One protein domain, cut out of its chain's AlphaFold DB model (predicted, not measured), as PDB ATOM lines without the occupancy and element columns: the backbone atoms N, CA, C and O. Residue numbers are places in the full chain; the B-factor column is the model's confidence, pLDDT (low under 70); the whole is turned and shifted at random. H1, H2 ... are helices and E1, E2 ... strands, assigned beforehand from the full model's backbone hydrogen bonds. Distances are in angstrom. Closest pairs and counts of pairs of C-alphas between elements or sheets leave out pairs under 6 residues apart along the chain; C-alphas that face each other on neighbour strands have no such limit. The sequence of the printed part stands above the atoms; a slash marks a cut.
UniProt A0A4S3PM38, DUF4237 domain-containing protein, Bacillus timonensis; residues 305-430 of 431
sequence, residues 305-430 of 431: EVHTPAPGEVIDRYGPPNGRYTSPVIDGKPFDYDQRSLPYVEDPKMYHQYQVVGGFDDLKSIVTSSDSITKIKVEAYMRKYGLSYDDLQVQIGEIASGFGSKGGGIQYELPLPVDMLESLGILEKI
ATOM      1  N   GLU A 305     204.682 237.082 166.839       97.69
ATOM      2  CA  GLU A 305     203.798 235.934 167.016       97.69
ATOM      3  C   GLU A 305     202.681 236.231 168.017       97.69
ATOM      4  O   GLU A 305     202.738 237.202 168.776       97.69
ATOM      5  N   VAL A 306     201.641 235.399 167.993       96.81
ATOM      6  CA  VAL A 306     200.554 235.455 168.974       96.81
ATOM      7  C   VAL A 306     201.099 235.024 170.330       96.81
ATOM      8  O   VAL A 306     201.778 234.005 170.437       96.81
ATOM      9  N   HIS A 307     200.759 235.777 171.367       94.88
ATOM     10  CA  HIS A 307     201.168 235.507 172.735       94.88
ATOM     11  C   HIS A 307     199.971 235.587 173.684       94.88
ATOM     12  O   HIS A 307     198.995 236.290 173.429       94.88
ATOM     13  N   THR A 308     200.044 234.864 174.795       95.38
ATOM     14  CA  THR A 308     199.053 234.928 175.870       95.38
ATOM     15  C   THR A 308     199.810 235.141 177.177       95.38
ATOM     16  O   THR A 308     200.362 234.170 177.700       95.38
ATOM     17  N   PRO A 309     199.873 236.388 177.683       94.69
ATOM     18  CA  PRO A 309     200.526 236.688 178.952       94.69
ATOM     19  C   PRO A 309     199.921 235.872 180.091       94.69
ATOM     20  O   PRO A 309     198.696 235.742 180.189       94.69
ATOM     21  N   ALA A 310     200.773 235.318 180.949       92.38
ATOM     22  CA  ALA A 310     200.316 234.470 182.044       92.38
ATOM     23  C   ALA A 310     199.809 235.319 183.225       92.38
ATOM     24  O   ALA A 310     200.409 236.350 183.535       92.38
ATOM     25  N   PRO A 311     198.764 234.887 183.958       94.69
ATOM     26  CA  PRO A 311     198.409 235.516 185.224       94.69
ATOM     27  C   PRO A 311     199.608 235.575 186.178       94.69
ATOM     28  O   PRO A 311     200.322 234.589 186.372       94.69
ATOM     29  N   GLY A 312     199.828 236.742 186.776       94.50
ATOM     30  CA  GLY A 312     200.970 237.050 187.632       94.50
ATOM     31  C   GLY A 312     202.170 237.663 186.905       94.50
ATOM     32  O   GLY A 312     203.028 238.236 187.578       94.50
ATOM     33  N   GLU A 313     202.225 237.597 185.571       96.25
ATOM     34  CA  GLU A 313     203.266 238.244 184.772       96.25
ATOM     35  C   GLU A 313     203.223 239.769 184.937       96.25
ATOM     36  O   GLU A 313     202.151 240.364 185.065       96.25
ATOM     37  N   VAL A 314     204.396 240.407 184.940       98.00
ATOM     38  CA  VAL A 314     204.519 241.862 185.051       98.00
ATOM     39  C   VAL A 314     204.926 242.437 183.704       98.00
ATOM     40  O   VAL A 314     205.914 242.010 183.108       98.00
ATOM     41  N   ILE A 315     204.187 243.446 183.257       97.81
ATOM     42  CA  ILE A 315     204.478 244.226 182.056       97.81
ATOM     43  C   ILE A 315     204.603 245.703 182.419       97.81
ATOM     44  O   ILE A 315     203.984 246.178 183.368       97.81
ATOM     45  N   ASP A 316     205.391 246.452 181.664       96.75
ATOM     46  CA  ASP A 316     205.595 247.874 181.883       96.75
ATOM     47  C   ASP A 316     205.424 248.708 180.613       96.75
ATOM     48  O   ASP A 316     205.368 248.197 179.491       96.75
ATOM     49  N   ARG A 317     205.285 250.020 180.794       94.31
ATOM     50  CA  ARG A 317     205.099 250.978 179.705       94.31
ATOM     51  C   ARG A 317     205.672 252.335 180.077       94.31
ATOM     52  O   ARG A 317     205.546 252.773 181.214       94.31
ATOM     53  N   TYR A 318     206.213 253.020 179.073       88.44
ATOM     54  CA  TYR A 318     206.388 254.468 179.105       88.44
ATOM     55  C   TYR A 318     205.306 255.142 178.255       88.44
ATOM     56  O   TYR A 318     205.261 254.957 177.037       88.44
ATOM     57  N   GLY A 319     204.454 255.943 178.887       82.56
ATOM     58  CA  GLY A 319     203.474 256.807 178.233       82.56
ATOM     59  C   GLY A 319     202.041 256.600 178.726       82.56
ATOM     60  O   GLY A 319     201.783 255.705 179.532       82.56
ATOM     61  N   PRO A 320     201.087 257.392 178.204       80.56
ATOM     62  CA  PRO A 320     199.708 257.385 178.680       80.56
ATOM     63  C   PRO A 320     199.021 256.011 178.540       80.56
ATOM     64  O   PRO A 320     199.373 255.228 177.639       80.56
ATOM     65  N   PRO A 321     198.012 255.719 179.387       80.06
ATOM     66  CA  PRO A 321     197.365 254.405 179.458       80.06
ATOM     67  C   PRO A 321     196.417 254.122 178.278       80.06
ATOM     68  O   PRO A 321     195.963 252.998 178.104       80.06
ATOM     69  N   ASN A 322     196.178 255.105 177.404       78.62
ATOM     70  CA  ASN A 322     195.421 254.929 176.160       78.62
ATOM     71  C   ASN A 322     196.219 254.213 175.044       78.62
ATOM     72  O   ASN A 322     195.708 254.012 173.938       78.62
ATOM     73  N   GLY A 323     197.483 253.862 175.300       83.50
ATOM     74  CA  GLY A 323     198.322 253.101 174.381       83.50
ATOM     75  C   GLY A 323     198.244 251.589 174.591       83.50
ATOM     76  O   GLY A 323     197.715 251.109 175.587       83.50
ATOM     77  N   ARG A 324     198.794 250.843 173.626       93.81
ATOM     78  CA  ARG A 324     198.722 249.369 173.572       93.81
ATOM     79  C   ARG A 324     200.069 248.652 173.636       93.81
ATOM     80  O   ARG A 324     200.091 247.435 173.704       93.81
ATOM     81  N   TYR A 325     201.178 249.384 173.571       95.62
ATOM     82  CA  TYR A 325     202.512 248.785 173.560       95.62
ATOM     83  C   TYR A 325     203.085 248.741 174.976       95.62
ATOM     84  O   TYR A 325     203.184 249.780 175.634       95.62
ATOM     85  N   THR A 326     203.454 247.556 175.435       97.88
ATOM     86  CA  THR A 326     204.108 247.317 176.728       97.88
ATOM     87  C   THR A 326     205.353 246.457 176.517       97.88
ATOM     88  O   THR A 326     205.609 246.002 175.404       97.88
ATOM     89  N   SER A 327     206.145 246.234 177.560       98.06
ATOM     90  CA  SER A 327     207.251 245.273 177.551       98.06
ATOM     91  C   SER A 327     207.182 244.390 178.794       98.06
ATOM     92  O   SER A 327     206.768 244.877 179.845       98.06
ATOM     93  N   PRO A 328     207.588 243.113 178.732       97.75
ATOM     94  CA  PRO A 328     207.646 242.287 179.928       97.75
ATOM     95  C   PRO A 328     208.761 242.743 180.872       97.75
ATOM     96  O   PRO A 328     209.832 243.184 180.446       97.75
ATOM     97  N   VAL A 329     208.514 242.591 182.171       97.12
ATOM     98  CA  VAL A 329     209.493 242.780 183.243       97.12
ATOM     99  C   VAL A 329     209.980 241.400 183.677       97.12
ATOM    100  O   VAL A 329     209.363 240.725 184.500       97.12
ATOM    101  N   ILE A 330     211.097 240.966 183.098       93.25
ATOM    102  CA  ILE A 330     211.625 239.607 183.267       93.25
ATOM    103  C   ILE A 330     212.514 239.570 184.511       93.25
ATOM    104  O   ILE A 330     213.434 240.375 184.641       93.25
ATOM    105  N   ASP A 331     212.234 238.664 185.450       92.75
ATOM    106  CA  ASP A 331     212.959 238.545 186.727       92.75
ATOM    107  C   ASP A 331     213.061 239.874 187.504       92.75
ATOM    108  O   ASP A 331     214.089 240.200 188.109       92.75
ATOM    109  N   GLY A 332     212.000 240.686 187.446       92.69
ATOM    110  CA  GLY A 332     211.952 242.008 188.081       92.69
ATOM    111  C   GLY A 332     212.799 243.078 187.381       92.69
ATOM    112  O   GLY A 332     212.972 244.169 187.928       92.69
ATOM    113  N   LYS A 333     213.336 242.791 186.189       94.62
ATOM    114  CA  LYS A 333     214.184 243.704 185.420       94.62
ATOM    115  C   LYS A 333     213.446 244.196 184.171       94.62
ATOM    116  O   LYS A 333     213.199 243.404 183.262       94.62
ATOM    117  N   PRO A 334     213.092 245.489 184.110       95.62
ATOM    118  CA  PRO A 334     212.521 246.071 182.906       95.62
ATOM    119  C   PRO A 334     213.599 246.281 181.835       95.62
ATOM    120  O   PRO A 334     214.774 246.464 182.159       95.62
ATOM    121  N   PHE A 335     213.191 246.321 180.565       92.88
ATOM    122  CA  PHE A 335     214.068 246.782 179.485       92.88
ATOM    123  C   PHE A 335     214.460 248.247 179.698       92.88
ATOM    124  O   PHE A 335     213.627 249.063 180.119       92.88
ATOM    125  N   ASP A 336     215.711 248.583 179.383       93.94
ATOM    126  CA  ASP A 336     216.191 249.962 179.468       93.94
ATOM    127  C   ASP A 336     215.495 250.861 178.426       93.94
ATOM    128  O   ASP A 336     214.868 250.380 177.480       93.94
ATOM    129  N   TYR A 337     215.550 252.183 178.611       91.62
ATOM    130  CA  TYR A 337     214.836 253.119 177.737       91.62
ATOM    131  C   TYR A 337     215.328 253.077 176.278       91.62
ATOM    132  O   TYR A 337     214.539 253.247 175.349       91.62
ATOM    133  N   ASP A 338     216.614 252.793 176.062       94.00
ATOM    134  CA  ASP A 338     217.225 252.720 174.733       94.00
ATOM    135  C   ASP A 338     216.823 251.440 173.978       94.00
ATOM    136  O   ASP A 338     216.714 251.429 172.752       94.00
ATOM    137  N   GLN A 339     216.508 250.368 174.707       95.81
ATOM    138  CA  GLN A 339     215.955 249.139 174.137       95.81
ATOM    139  C   GLN A 339     214.528 249.291 173.604       95.81
ATOM    140  O   GLN A 339     214.047 248.419 172.879       95.81
ATOM    141  N   ARG A 340     213.845 250.384 173.959       95.50
ATOM    142  CA  ARG A 340     212.433 250.619 173.627       95.50
ATOM    143  C   ARG A 340     212.226 251.454 172.373       95.50
ATOM    144  O   ARG A 340     211.084 251.616 171.959       95.50
ATOM    145  N   SER A 341     213.300 252.002 171.800       95.12
ATOM    146  CA  SER A 341     213.257 252.834 170.590       95.12
ATOM    147  C   SER A 341     212.146 253.887 170.637       95.12
ATOM    148  O   SER A 341     211.314 253.980 169.735       95.12
ATOM    149  N   LEU A 342     212.097 254.667 171.722       93.00
ATOM    150  CA  LEU A 342     211.103 255.726 171.893       93.00
ATOM    151  C   LEU A 342     211.642 257.079 171.390       93.00
ATOM    152  O   LEU A 342     212.819 257.405 171.590       93.00
ATOM    153  N   PRO A 343     210.786 257.911 170.767       94.75
ATOM    154  CA  PRO A 343     211.164 259.232 170.260       94.75
ATOM    155  C   PRO A 343     211.159 260.320 171.350       94.75
ATOM    156  O   PRO A 343     211.378 261.496 171.058       94.75
ATOM    157  N   TYR A 344     210.869 259.960 172.598       95.12
ATOM    158  CA  TYR A 344     210.606 260.906 173.678       95.12
ATOM    159  C   TYR A 344     211.773 261.013 174.658       95.12
ATOM    160  O   TYR A 344     212.654 260.156 174.708       95.12
ATOM    161  N   VAL A 345     211.781 262.091 175.438       91.38
ATOM    162  CA  VAL A 345     212.602 262.204 176.641       91.38
ATOM    163  C   VAL A 345     212.151 261.132 177.632       91.38
ATOM    164  O   VAL A 345     210.952 260.946 177.857       91.38
ATOM    165  N   GLU A 346     213.109 260.458 178.269       89.25
ATOM    166  CA  GLU A 346     212.801 259.559 179.376       89.25
ATOM    167  C   GLU A 346     212.237 260.344 180.569       89.25
ATOM    168  O   GLU A 346     212.937 261.118 181.239       89.25
ATOM    169  N   ASP A 347     210.952 260.105 180.826       84.00
ATOM    170  CA  ASP A 347     210.191 260.681 181.923       84.00
ATOM    171  C   ASP A 347     209.735 259.576 182.891       84.00
ATOM    172  O   ASP A 347     208.863 258.775 182.546       84.00
ATOM    173  N   PRO A 348     210.277 259.538 184.121       81.69
ATOM    174  CA  PRO A 348     209.830 258.612 185.154       81.69
ATOM    175  C   PRO A 348     208.342 258.732 185.512       81.69
ATOM    176  O   PRO A 348     207.767 257.746 185.963       81.69
ATOM    177  N   LYS A 349     207.698 259.893 185.310       81.00
ATOM    178  CA  LYS A 349     206.248 260.053 185.543       81.00
ATOM    179  C   LYS A 349     205.404 259.281 184.526       81.00
ATOM    180  O   LYS A 349     204.266 258.928 184.821       81.00
ATOM    181  N   MET A 350     205.970 259.010 183.351       83.56
ATOM    182  CA  MET A 350     205.337 258.229 182.290       83.56
ATOM    183  C   MET A 350     205.576 256.729 182.447       83.56
ATOM    184  O   MET A 350     205.049 255.958 181.651       83.56
ATOM    185  N   TYR A 351     206.384 256.307 183.422       87.75
ATOM    186  CA  TYR A 351     206.664 254.900 183.666       87.75
ATOM    187  C   TYR A 351     205.561 254.257 184.504       87.75
ATOM    188  O   TYR A 351     205.247 254.727 185.600       87.75
ATOM    189  N   HIS A 352     205.014 253.154 184.007       92.69
ATOM    190  CA  HIS A 352     203.968 252.390 184.675       92.69
ATOM    191  C   HIS A 352     204.285 250.899 184.638       92.69
ATOM    192  O   HIS A 352     204.810 250.411 183.636       92.69
ATOM    193  N   GLN A 353     203.939 250.178 185.704       96.44
ATOM    194  CA  GLN A 353     203.962 248.711 185.721       96.44
ATOM    195  C   GLN A 353     202.577 248.158 186.018       96.44
ATOM    196  O   GLN A 353     201.828 248.716 186.824       96.44
ATOM    197  N   TYR A 354     202.278 247.023 185.402       96.50
ATOM    198  CA  TYR A 354     201.012 246.324 185.502       96.50
ATOM    199  C   TYR A 354     201.262 244.845 185.754       96.50
ATOM    200  O   TYR A 354     202.156 244.252 185.149       96.50
ATOM    201  N   GLN A 355     200.453 244.248 186.617       96.75
ATOM    202  CA  GLN A 355     200.365 242.806 186.759       96.75
ATOM    203  C   GLN A 355     199.209 242.278 185.905       96.75
ATOM    204  O   GLN A 355     198.132 242.874 185.866       96.75
ATOM    205  N   VAL A 356     199.426 241.157 185.221       96.25
ATOM    206  CA  VAL A 356     198.374 240.422 184.512       96.25
ATOM    207  C   VAL A 356     197.533 239.661 185.536       96.25
ATOM    208  O   VAL A 356     198.055 238.831 186.276       96.25
ATOM    209  N   VAL A 357     196.233 239.944 185.585       91.38
ATOM    210  CA  VAL A 357     195.278 239.356 186.544       91.38
ATOM    211  C   VAL A 357     194.257 238.466 185.837       91.38
ATOM    212  O   VAL A 357     193.982 237.357 186.293       91.38
ATOM    213  N   GLY A 358     193.707 238.941 184.719       77.56
ATOM    214  CA  GLY A 358     192.705 238.231 183.922       77.56
ATOM    215  C   GLY A 358     193.300 237.509 182.712       77.56
ATOM    216  O   GLY A 358     194.389 237.838 182.244       77.56
ATOM    217  N   GLY A 359     192.569 236.522 182.194       82.88
ATOM    218  CA  GLY A 359     192.985 235.738 181.031       82.88
ATOM    219  C   GLY A 359     192.796 236.497 179.718       82.88
ATOM    220  O   GLY A 359     191.678 236.864 179.354       82.88
ATOM    221  N   PHE A 360     193.886 236.711 178.978       87.00
ATOM    222  CA  PHE A 360     193.842 237.244 177.609       87.00
ATOM    223  C   PHE A 360     193.206 236.272 176.598       87.00
ATOM    224  O   PHE A 360     192.913 236.662 175.471       87.00
ATOM    225  N   ASP A 361     192.985 235.018 176.983       84.94
ATOM    226  CA  ASP A 361     192.398 233.946 176.180       84.94
ATOM    227  C   ASP A 361     190.860 233.965 176.138       84.94
ATOM    228  O   ASP A 361     190.278 233.420 175.200       84.94
ATOM    229  N   ASP A 362     190.190 234.632 177.088       86.94
ATOM    230  CA  ASP A 362     188.718 234.687 177.170       86.94
ATOM    231  C   ASP A 362     188.142 236.117 177.122       86.94
ATOM    232  O   ASP A 362     187.114 236.446 177.724       86.94
ATOM    233  N   LEU A 363     188.788 237.009 176.360       89.69
ATOM    234  CA  LEU A 363     188.385 238.420 176.252       89.69
ATOM    235  C   LEU A 363     186.927 238.608 175.831       89.69
ATOM    236  O   LEU A 363     186.258 239.524 176.304       89.69
ATOM    237  N   LYS A 364     186.407 237.745 174.954       91.75
ATOM    238  CA  LYS A 364     185.014 237.832 174.504       91.75
ATOM    239  C   LYS A 364     184.035 237.659 175.659       91.75
ATOM    240  O   LYS A 364     183.077 238.431 175.764       91.75
ATOM    241  N   SER A 365     184.256 236.653 176.500       91.62
ATOM    242  CA  SER A 365     183.428 236.406 177.677       91.62
ATOM    243  C   SER A 365     183.565 237.558 178.666       91.62
ATOM    244  O   SER A 365     182.549 238.156 179.021       91.62
ATOM    245  N   ILE A 366     184.803 237.965 178.985       90.62
ATOM    246  CA  ILE A 366     185.101 239.056 179.926       90.62
ATOM    247  C   ILE A 366     184.394 240.352 179.505       90.62
ATOM    248  O   ILE A 366     183.653 240.936 180.296       90.62
ATOM    249  N   VAL A 367     184.536 240.769 178.242       86.81
ATOM    250  CA  VAL A 367     183.863 241.961 177.696       86.81
ATOM    251  C   VAL A 367     182.343 241.803 177.743       86.81
ATOM    252  O   VAL A 367     181.633 242.737 178.118       86.81
ATOM    253  N   THR A 368     181.818 240.621 177.409       87.12
ATOM    254  CA  THR A 368     180.371 240.360 177.423       87.12
ATOM    255  C   THR A 368     179.780 240.443 178.830       87.12
ATOM    256  O   THR A 368     178.655 240.934 178.960       87.12
ATOM    257  N   SER A 369     180.526 239.995 179.846       85.94
ATOM    258  CA  SER A 369     180.145 240.020 181.263       85.94
ATOM    259  C   SER A 369     180.513 241.310 182.003       85.94
ATOM    260  O   SER A 369     180.104 241.474 183.152       85.94
ATOM    261  N   SER A 370     181.292 242.200 181.381       80.06
ATOM    262  CA  SER A 370     181.699 243.476 181.980       80.06
ATOM    263  C   SER A 370     180.516 244.431 182.172       80.06
ATOM    264  O   SER A 370     179.421 244.222 181.637       80.06
ATOM    265  N   ASP A 371     180.726 245.498 182.945       80.50
ATOM    266  CA  ASP A 371     179.713 246.535 183.107       80.50
ATOM    267  C   ASP A 371     179.390 247.227 181.769       80.50
ATOM    268  O   ASP A 371     180.197 247.277 180.834       80.50
ATOM    269  N   SER A 372     178.189 247.801 181.675       64.62
ATOM    270  CA  SER A 372     177.690 248.402 180.437       64.62
ATOM    271  C   SER A 372     178.600 249.502 179.879       64.62
ATOM    272  O   SER A 372     178.672 249.656 178.661       64.62
ATOM    273  N   ILE A 373     179.289 250.272 180.731       64.19
ATOM    274  CA  ILE A 373     180.157 251.370 180.286       64.19
ATOM    275  C   ILE A 373     181.430 250.789 179.668       64.19
ATOM    276  O   ILE A 373     181.796 251.177 178.557       64.19
ATOM    277  N   THR A 374     182.078 249.845 180.350       68.19
ATOM    278  CA  THR A 374     183.282 249.168 179.853       68.19
ATOM    279  C   THR A 374     183.002 248.433 178.547       68.19
ATOM    280  O   THR A 374     183.711 248.640 177.560       68.19
ATOM    281  N   LYS A 375     181.899 247.682 178.477       73.81
ATOM    282  CA  LYS A 375     181.473 247.002 177.253       73.81
ATOM    283  C   LYS A 375     181.276 247.966 176.083       73.81
ATOM    284  O   LYS A 375     181.823 247.742 175.004       73.81
ATOM    285  N   ILE A 376     180.553 249.073 176.288       70.81
ATOM    286  CA  ILE A 376     180.329 250.087 175.241       70.81
ATOM    287  C   ILE A 376     181.653 250.694 174.765       70.81
ATOM    288  O   ILE A 376     181.825 250.886 173.559       70.81
ATOM    289  N   LYS A 377     182.590 250.984 175.680       76.56
ATOM    290  CA  LYS A 377     183.917 251.523 175.336       76.56
ATOM    291  C   LYS A 377     184.698 250.559 174.445       76.56
ATOM    292  O   LYS A 377     185.196 250.977 173.399       76.56
ATOM    293  N   VAL A 378     184.754 249.281 174.819       78.50
ATOM    294  CA  VAL A 378     185.460 248.246 174.051       78.50
ATOM    295  C   VAL A 378     184.803 248.040 172.689       78.50
ATOM    296  O   VAL A 378     185.480 248.096 171.667       78.50
ATOM    297  N   GLU A 379     183.479 247.897 172.629       79.75
ATOM    298  CA  GLU A 379     182.775 247.721 171.356       79.75
ATOM    299  C   GLU A 379     182.904 248.950 170.439       79.75
ATOM    300  O   GLU A 379     182.989 248.813 169.218       79.75
ATOM    301  N   ALA A 380     182.934 250.166 170.997       75.19
ATOM    302  CA  ALA A 380     183.185 251.383 170.228       75.19
ATOM    303  C   ALA A 380     184.618 251.428 169.683       75.19
ATOM    304  O   ALA A 380     184.811 251.806 168.526       75.19
ATOM    305  N   TYR A 381     185.601 251.005 170.483       81.81
ATOM    306  CA  TYR A 381     186.985 250.844 170.042       81.81
ATOM    307  C   TYR A 381     187.073 249.830 168.895       81.81
ATOM    308  O   TYR A 381     187.575 250.156 167.821       81.81
ATOM    309  N   MET A 382     186.490 248.643 169.072       87.88
ATOM    310  CA  MET A 382     186.462 247.597 168.050       87.88
ATOM    311  C   MET A 382     185.806 248.087 166.755       87.88
ATOM    312  O   MET A 382     186.397 247.947 165.688       87.88
ATOM    313  N   ARG A 383     184.647 248.761 166.826       84.62
ATOM    314  CA  ARG A 383     183.996 249.356 165.644       84.62
ATOM    315  C   ARG A 383     184.869 250.403 164.954       84.62
ATOM    316  O   ARG A 383     184.936 250.410 163.728       84.62
ATOM    317  N   LYS A 384     185.531 251.279 165.717       81.81
ATOM    318  CA  LYS A 384     186.403 252.334 165.176       81.81
ATOM    319  C   LYS A 384     187.573 251.760 164.375       81.81
ATOM    320  O   LYS A 384     187.954 252.354 163.372       81.81
ATOM    321  N   TYR A 385     188.126 250.635 164.818       81.06
ATOM    322  CA  TYR A 385     189.293 250.004 164.196       81.06
ATOM    323  C   TYR A 385     188.954 248.774 163.341       81.06
ATOM    324  O   TYR A 385     189.863 248.134 162.824       81.06
ATOM    325  N   GLY A 386     187.667 248.461 163.155       88.81
ATOM    326  CA  GLY A 386     187.219 247.321 162.350       88.81
ATOM    327  C   GLY A 386     187.606 245.956 162.929       88.81
ATOM    328  O   GLY A 386     187.833 245.029 162.163       88.81
ATOM    329  N   LEU A 387     187.705 245.845 164.256       88.31
ATOM    330  CA  LEU A 387     188.140 244.635 164.954       88.31
ATOM    331  C   LEU A 387     186.965 243.701 165.259       88.31
ATOM    332  O   LEU A 387     185.879 244.141 165.649       88.31
ATOM    333  N   SER A 388     187.224 242.403 165.163       93.31
ATOM    334  CA  SER A 388     186.408 241.325 165.712       93.31
ATOM    335  C   SER A 388     187.012 240.795 167.018       93.31
ATOM    336  O   SER A 388     188.120 241.164 167.400       93.31
ATOM    337  N   TYR A 389     186.286 239.927 167.730       90.38
ATOM    338  CA  TYR A 389     186.836 239.278 168.927       90.38
ATOM    339  C   TYR A 389     188.025 238.366 168.607       90.38
ATOM    340  O   TYR A 389     188.909 238.230 169.445       90.38
ATOM    341  N   ASP A 390     188.074 237.800 167.400       91.50
ATOM    342  CA  ASP A 390     189.176 236.935 166.972       91.50
ATOM    343  C   ASP A 390     190.473 237.735 166.762       91.50
ATOM    344  O   ASP A 390     191.563 237.179 166.888       91.50
ATOM    345  N   ASP A 391     190.361 239.048 166.519       92.44
ATOM    346  CA  ASP A 391     191.494 239.974 166.392       92.44
ATOM    347  C   ASP A 391     192.038 240.441 167.749       92.44
ATOM    348  O   ASP A 391     193.088 241.088 167.806       92.44
ATOM    349  N   LEU A 392     191.343 240.148 168.857       92.88
ATOM    350  CA  LEU A 392     191.771 240.562 170.191       92.88
ATOM    351  C   LEU A 392     192.852 239.624 170.744       92.88
ATOM    352  O   LEU A 392     192.682 238.984 171.773       92.88
ATOM    353  N   GLN A 393     193.987 239.550 170.059       93.69
ATOM    354  CA  GLN A 393     195.128 238.733 170.456       93.69
ATOM    355  C   GLN A 393     196.325 239.620 170.783       93.69
ATOM    356  O   GLN A 393     196.619 240.570 170.054       93.69
ATOM    357  N   VAL A 394     197.042 239.294 171.860       95.94
ATOM    358  CA  VAL A 394     198.327 239.937 172.150       95.94
ATOM    359  C   VAL A 394     199.347 239.445 171.127       95.94
ATOM    360  O   VAL A 394     199.389 238.260 170.796       95.94
ATOM    361  N   GLN A 395     200.162 240.359 170.614       97.56
ATOM    362  CA  GLN A 395     201.305 240.025 169.767       97.56
ATOM    363  C   GLN A 395     202.595 240.299 170.531       97.56
ATOM    364  O   GLN A 395     202.692 241.318 171.209       97.56
ATOM    365  N   ILE A 396     203.584 239.424 170.395       98.31
ATOM    366  CA  ILE A 396     204.928 239.587 170.959       98.31
ATOM    367  C   ILE A 396     205.955 239.675 169.834       98.31
ATOM    368  O   ILE A 396     205.838 238.989 168.819       98.31
ATOM    369  N   GLY A 397     206.984 240.497 170.017       97.88
ATOM    370  CA  GLY A 397     208.142 240.503 169.132       97.88
ATOM    371  C   GLY A 397     209.246 241.440 169.605       97.88
ATOM    372  O   GLY A 397     209.090 242.175 170.582       97.88
ATOM    373  N   GLU A 398     210.374 241.398 168.905       98.31
ATOM    374  CA  GLU A 398     211.528 242.250 169.191       98.31
ATOM    375  C   GLU A 398     211.320 243.668 168.641       98.31
ATOM    376  O   GLU A 398     210.791 243.853 167.542       98.31
ATOM    377  N   ILE A 399     211.755 244.668 169.406       97.75
ATOM    378  CA  ILE A 399     211.691 246.091 169.065       97.75
ATOM    379  C   ILE A 399     212.839 246.438 168.110       97.75
ATOM    380  O   ILE A 399     214.010 246.262 168.443       97.75
ATOM    381  N   ALA A 400     212.525 246.979 166.937       97.75
ATOM    382  CA  ALA A 400     213.518 247.460 165.983       97.75
ATOM    383  C   ALA A 400     214.277 248.687 166.513       97.75
ATOM    384  O   ALA A 400     213.739 249.505 167.260       97.75
ATOM    385  N   SER A 401     215.525 248.863 166.077       97.44
ATOM    386  CA  SER A 401     216.270 250.109 166.287       97.44
ATOM    387  C   SER A 401     215.590 251.278 165.571       97.44
ATOM    388  O   SER A 401     215.187 251.134 164.415       97.44
ATOM    389  N   GLY A 402     215.532 252.446 166.203       93.81
ATOM    390  CA  GLY A 402     214.945 253.645 165.606       93.81
ATOM    391  C   GLY A 402     215.087 254.867 166.495       93.81
ATOM    392  O   GLY A 402     215.421 254.741 167.672       93.81
ATOM    393  N   PHE A 403     214.874 256.061 165.937       93.50
ATOM    394  CA  PHE A 403     215.033 257.329 166.655       93.50
ATOM    395  C   PHE A 403     216.416 257.485 167.309       93.50
ATOM    396  O   PHE A 403     216.535 258.054 168.389       93.50
ATOM    397  N   GLY A 404     217.471 256.919 166.718       91.25
ATOM    398  CA  GLY A 404     218.818 256.926 167.303       91.25
ATOM    399  C   GLY A 404     219.018 255.993 168.507       91.25
ATOM    400  O   GLY A 404     220.052 256.086 169.162       91.25
ATOM    401  N   SER A 405     218.062 255.105 168.787       92.00
ATOM    402  CA  SER A 405     218.131 254.103 169.854       92.00
ATOM    403  C   SER A 405     218.402 252.698 169.319       92.00
ATOM    404  O   SER A 405     218.033 252.369 168.187       92.00
ATOM    405  N   LYS A 406     219.057 251.860 170.135       93.88
ATOM    406  CA  LYS A 406     219.510 250.525 169.706       93.88
ATOM    407  C   LYS A 406     218.367 249.520 169.504       93.88
ATOM    408  O   LYS A 406     218.527 248.601 168.708       93.88
ATOM    409  N   GLY A 407     217.234 249.687 170.191       95.12
ATOM    410  CA  GLY A 407     216.158 248.692 170.191       95.12
ATOM    411  C   GLY A 407     216.582 247.374 170.854       95.12
ATOM    412  O   GLY A 407     217.392 247.354 171.783       95.12
ATOM    413  N   GLY A 408     216.033 246.254 170.393       94.62
ATOM    414  CA  GLY A 408     216.353 244.918 170.906       94.62
ATOM    415  C   GLY A 408     215.674 244.567 172.232       94.62
ATOM    416  O   GLY A 408     216.017 243.569 172.865       94.62
ATOM    417  N   GLY A 409     214.730 245.392 172.693       97.75
ATOM    418  CA  GLY A 409     213.789 244.999 173.737       97.75
ATOM    419  C   GLY A 409     212.703 244.069 173.201       97.75
ATOM    420  O   GLY A 409     212.558 243.892 171.993       97.75
ATOM    421  N   ILE A 410     211.900 243.504 174.100       98.00
ATOM    422  CA  ILE A 410     210.683 242.769 173.733       98.00
ATOM    423  C   ILE A 410     209.488 243.697 173.941       98.00
ATOM    424  O   ILE A 410     209.388 244.358 174.978       98.00
ATOM    425  N   GLN A 411     208.575 243.741 172.974       98.12
ATOM    426  CA  GLN A 411     207.301 244.441 173.114       98.12
ATOM    427  C   GLN A 411     206.118 243.493 173.002       98.12
ATOM    428  O   GLN A 411     206.123 242.563 172.192       98.12
ATOM    429  N   TYR A 412     205.089 243.787 173.789       98.06
ATOM    430  CA  TYR A 412     203.747 243.260 173.616       98.06
ATOM    431  C   TYR A 412     202.889 244.347 172.975       98.06
ATOM    432  O   TYR A 412     202.817 245.470 173.473       98.06
ATOM    433  N   GLU A 413     202.219 244.021 171.878       97.50
ATOM    434  CA  GLU A 413     201.104 244.805 171.358       97.50
ATOM    435  C   GLU A 413     199.816 244.192 171.896       97.50
ATOM    436  O   GLU A 413     199.379 243.123 171.466       97.50
ATOM    437  N   LEU A 414     199.224 244.874 172.868       96.69
ATOM    438  CA  LEU A 414     197.967 244.482 173.477       96.69
ATOM    439  C   LEU A 414     196.802 244.709 172.497       96.69
ATOM    440  O   LEU A 414     196.820 245.665 171.712       96.69
ATOM    441  N   PRO A 415     195.746 243.881 172.547       93.56
ATOM    442  CA  PRO A 415     194.612 244.016 171.636       93.56
ATOM    443  C   PRO A 415     193.777 245.272 171.910       93.56
ATOM    444  O   PRO A 415     193.199 245.851 170.990       93.56
ATOM    445  N   LEU A 416     193.768 245.733 173.162       93.81
ATOM    446  CA  LEU A 416     193.054 246.914 173.637       93.81
ATOM    447  C   LEU A 416     194.016 247.842 174.402       93.81
ATOM    448  O   LEU A 416     195.054 247.378 174.878       93.81
ATOM    449  N   PRO A 417     193.702 249.146 174.515       92.56
ATOM    450  CA  PRO A 417     194.426 250.071 175.383       92.56
ATOM    451  C   PRO A 417     194.514 249.596 176.836       92.56
ATOM    452  O   PRO A 417     193.616 248.907 177.323       92.56
ATOM    453  N   VAL A 418     195.590 249.980 177.524       91.50
ATOM    454  CA  VAL A 418     195.847 249.553 178.907       91.50
ATOM    455  C   VAL A 418     194.722 249.978 179.853       91.50
ATOM    456  O   VAL A 418     194.239 249.138 180.601       91.50
ATOM    457  N   ASP A 419     194.218 251.211 179.754       86.25
ATOM    458  CA  ASP A 419     193.092 251.688 180.576       86.25
ATOM    459  C   ASP A 419     191.805 250.852 180.403       86.25
ATOM    460  O   ASP A 419     191.044 250.637 181.354       86.25
ATOM    461  N   MET A 420     191.554 250.340 179.195       85.69
ATOM    462  CA  MET A 420     190.440 249.429 178.928       85.69
ATOM    463  C   MET A 420     190.687 248.050 179.534       85.69
ATOM    464  O   MET A 420     189.762 247.459 180.085       85.69
ATOM    465  N   LEU A 421     191.916 247.540 179.461       93.31
ATOM    466  CA  LEU A 421     192.283 246.254 180.059       93.31
ATOM    467  C   LEU A 421     192.268 246.306 181.593       93.31
ATOM    468  O   LEU A 421     191.871 245.327 182.220       93.31
ATOM    469  N   GLU A 422     192.611 247.449 182.190       89.88
ATOM    470  CA  GLU A 422     192.406 247.713 183.618       89.88
ATOM    471  C   GLU A 422     190.915 247.704 183.975       89.88
ATOM    472  O   GLU A 422     190.498 247.029 184.912       89.88
ATOM    473  N   SER A 423     190.081 248.378 183.174       85.69
ATOM    474  CA  SER A 423     188.621 248.405 183.381       85.69
ATOM    475  C   SER A 423     187.976 247.016 183.260       85.69
ATOM    476  O   SER A 423     186.963 246.741 183.898       85.69
ATOM    477  N   LEU A 424     188.563 246.131 182.451       86.56
ATOM    478  CA  LEU A 424     188.143 244.737 182.288       86.56
ATOM    479  C   LEU A 424     188.699 243.800 183.376       86.56
ATOM    480  O   LEU A 424     188.377 242.614 183.365       86.56
ATOM    481  N   GLY A 425     189.541 244.297 184.290       90.56
ATOM    482  CA  GLY A 425     190.194 243.481 185.319       90.56
ATOM    483  C   GLY A 425     191.253 242.518 184.770       90.56
ATOM    484  O   GLY A 425     191.578 241.524 185.415       90.56
ATOM    485  N   ILE A 426     191.773 242.778 183.569       93.88
ATOM    486  CA  ILE A 426     192.821 241.964 182.939       93.88
ATOM    487  C   ILE A 426     194.199 242.419 183.400       93.88
ATOM    488  O   ILE A 426     195.081 241.589 183.608       93.88
ATOM    489  N   LEU A 427     194.368 243.729 183.579       93.25
ATOM    490  CA  LEU A 427     195.579 244.339 184.108       93.25
ATOM    491  C   LEU A 427     195.272 245.058 185.419       93.25
ATOM    492  O   LEU A 427     194.224 245.677 185.564       93.25
ATOM    493  N   GLU A 428     196.216 245.022 186.347       95.56
ATOM    494  CA  GLU A 428     196.188 245.822 187.569       95.56
ATOM    495  C   GLU A 428     197.460 246.660 187.638       95.56
ATOM    496  O   GLU A 428     198.567 246.123 187.574       95.56
ATOM    497  N   LYS A 429     197.326 247.985 187.746       93.00
ATOM    498  CA  LYS A 429     198.481 248.869 187.900       93.00
ATOM    499  C   LYS A 429     199.117 248.693 189.274       93.00
ATOM    500  O   LYS A 429     198.467 248.881 190.297       93.00
ATOM    501  N   ILE A 430     200.418 248.418 189.281       92.44
ATOM    502  CA  ILE A 430     201.216 248.207 190.498       92.44
ATOM    503  C   ILE A 430     202.278 249.294 190.719       92.44
ATOM    504  O   ILE A 430     202.841 249.382 191.811       92.44
TER     505      ILE A 430
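This is residues 305 to 430 of the 431 residues of the protein "DUF4237 domain-containing protein" of Bacillus timonensis (UniProt A0A4S3PM38). A seven-stranded sheet, curled like part of a barrel, makes the core; the short helix H3 packs on it near its E7 edge, and the helical hairpin H1 and H2 packs on H3 through H2, farther out. Two long links, residues 329 to 350 and 399 to 409, loop out at the end opposite H1 and H2. The printed part has 126 residues with three named helices and seven named strands, in the order E1 E2 E3 E4 H1 H2 E5 E6 H3 E7; under half of the residues are in named elements, and the class is mixed, helices and strands. The antiparallel sheet runs E1 E5 E6 E3 E2 E4 E7; the whole is compact, with a radius of gyration of the C-alphas of 14.6 A and spans of 42 by 29 by 29 A.

Start at the strongly twisted sheet, where E5, residues 394 to 398, and E6, residues 410 to 413, form a hairpin; look for N 413 and O 395, 2.8 A apart. E1, residues 305 to 307, is an edge strand beside E5, with N 307 and O 394 at 2.9 A. E3, residues 325 to 328, is staggered: residues 325 to 326 pair with E6, with N 412 and O 326 at 2.8 A, and residues 327 to 328 pair with E2, residues 314 to 318, with N 316 and O 327 at 2.8 A. E2 and E3 are a hairpin. Beyond E2 find E4, residues 351 to 356, with N 354 and O 315 at 2.8 A, then the edge strand E7, residues 427 to 429, with N 355 and O 428 at 2.8 A. H3, residues 418 to 423, is on the sheet over E4 at a height of 8.6 A, slantwise to the strands at 45 degrees on the local plane. H2, residues 372 to 385, touches H3 with residues 374 to 378 alone; the closest C-alphas, of Thr 374 and Ser 423, are 6.4 A apart, at a shallow tilt of 30 degrees, opposite ways. H1, residues 363 to 369, and H2 form a helical hairpin and touch at C-alphas 367 and 375, the closest pair, 5.6 A apart; the tilt of 38 degrees is only just steep. H1 and H2 are not on the sheet. In H1, H2 and H3 every O i to N i+4 pair is within hydrogen-bond range.

Find C-alpha 305 at (203.798, 235.934, 167.016), where E1 begins. E4, the longest strand, runs 16.7 A from C-alpha 351 at (206.664, 254.900, 183.666); E2 spans 14.1 A and E5 13.7 A. H2 runs 20.0 A, and E7 ends at C-alpha 429, (198.481, 248.869, 187.900).

The C-alphas farthest apart, of Ser 369 and Gly 404, are 44.5 A apart. The printed part has no cut. The long links are E3 to E4, with 22 residues, and E5 to E6, with 11. Mean pLDDT of the printed part is 90.3; residues 372 to 374 are under 70.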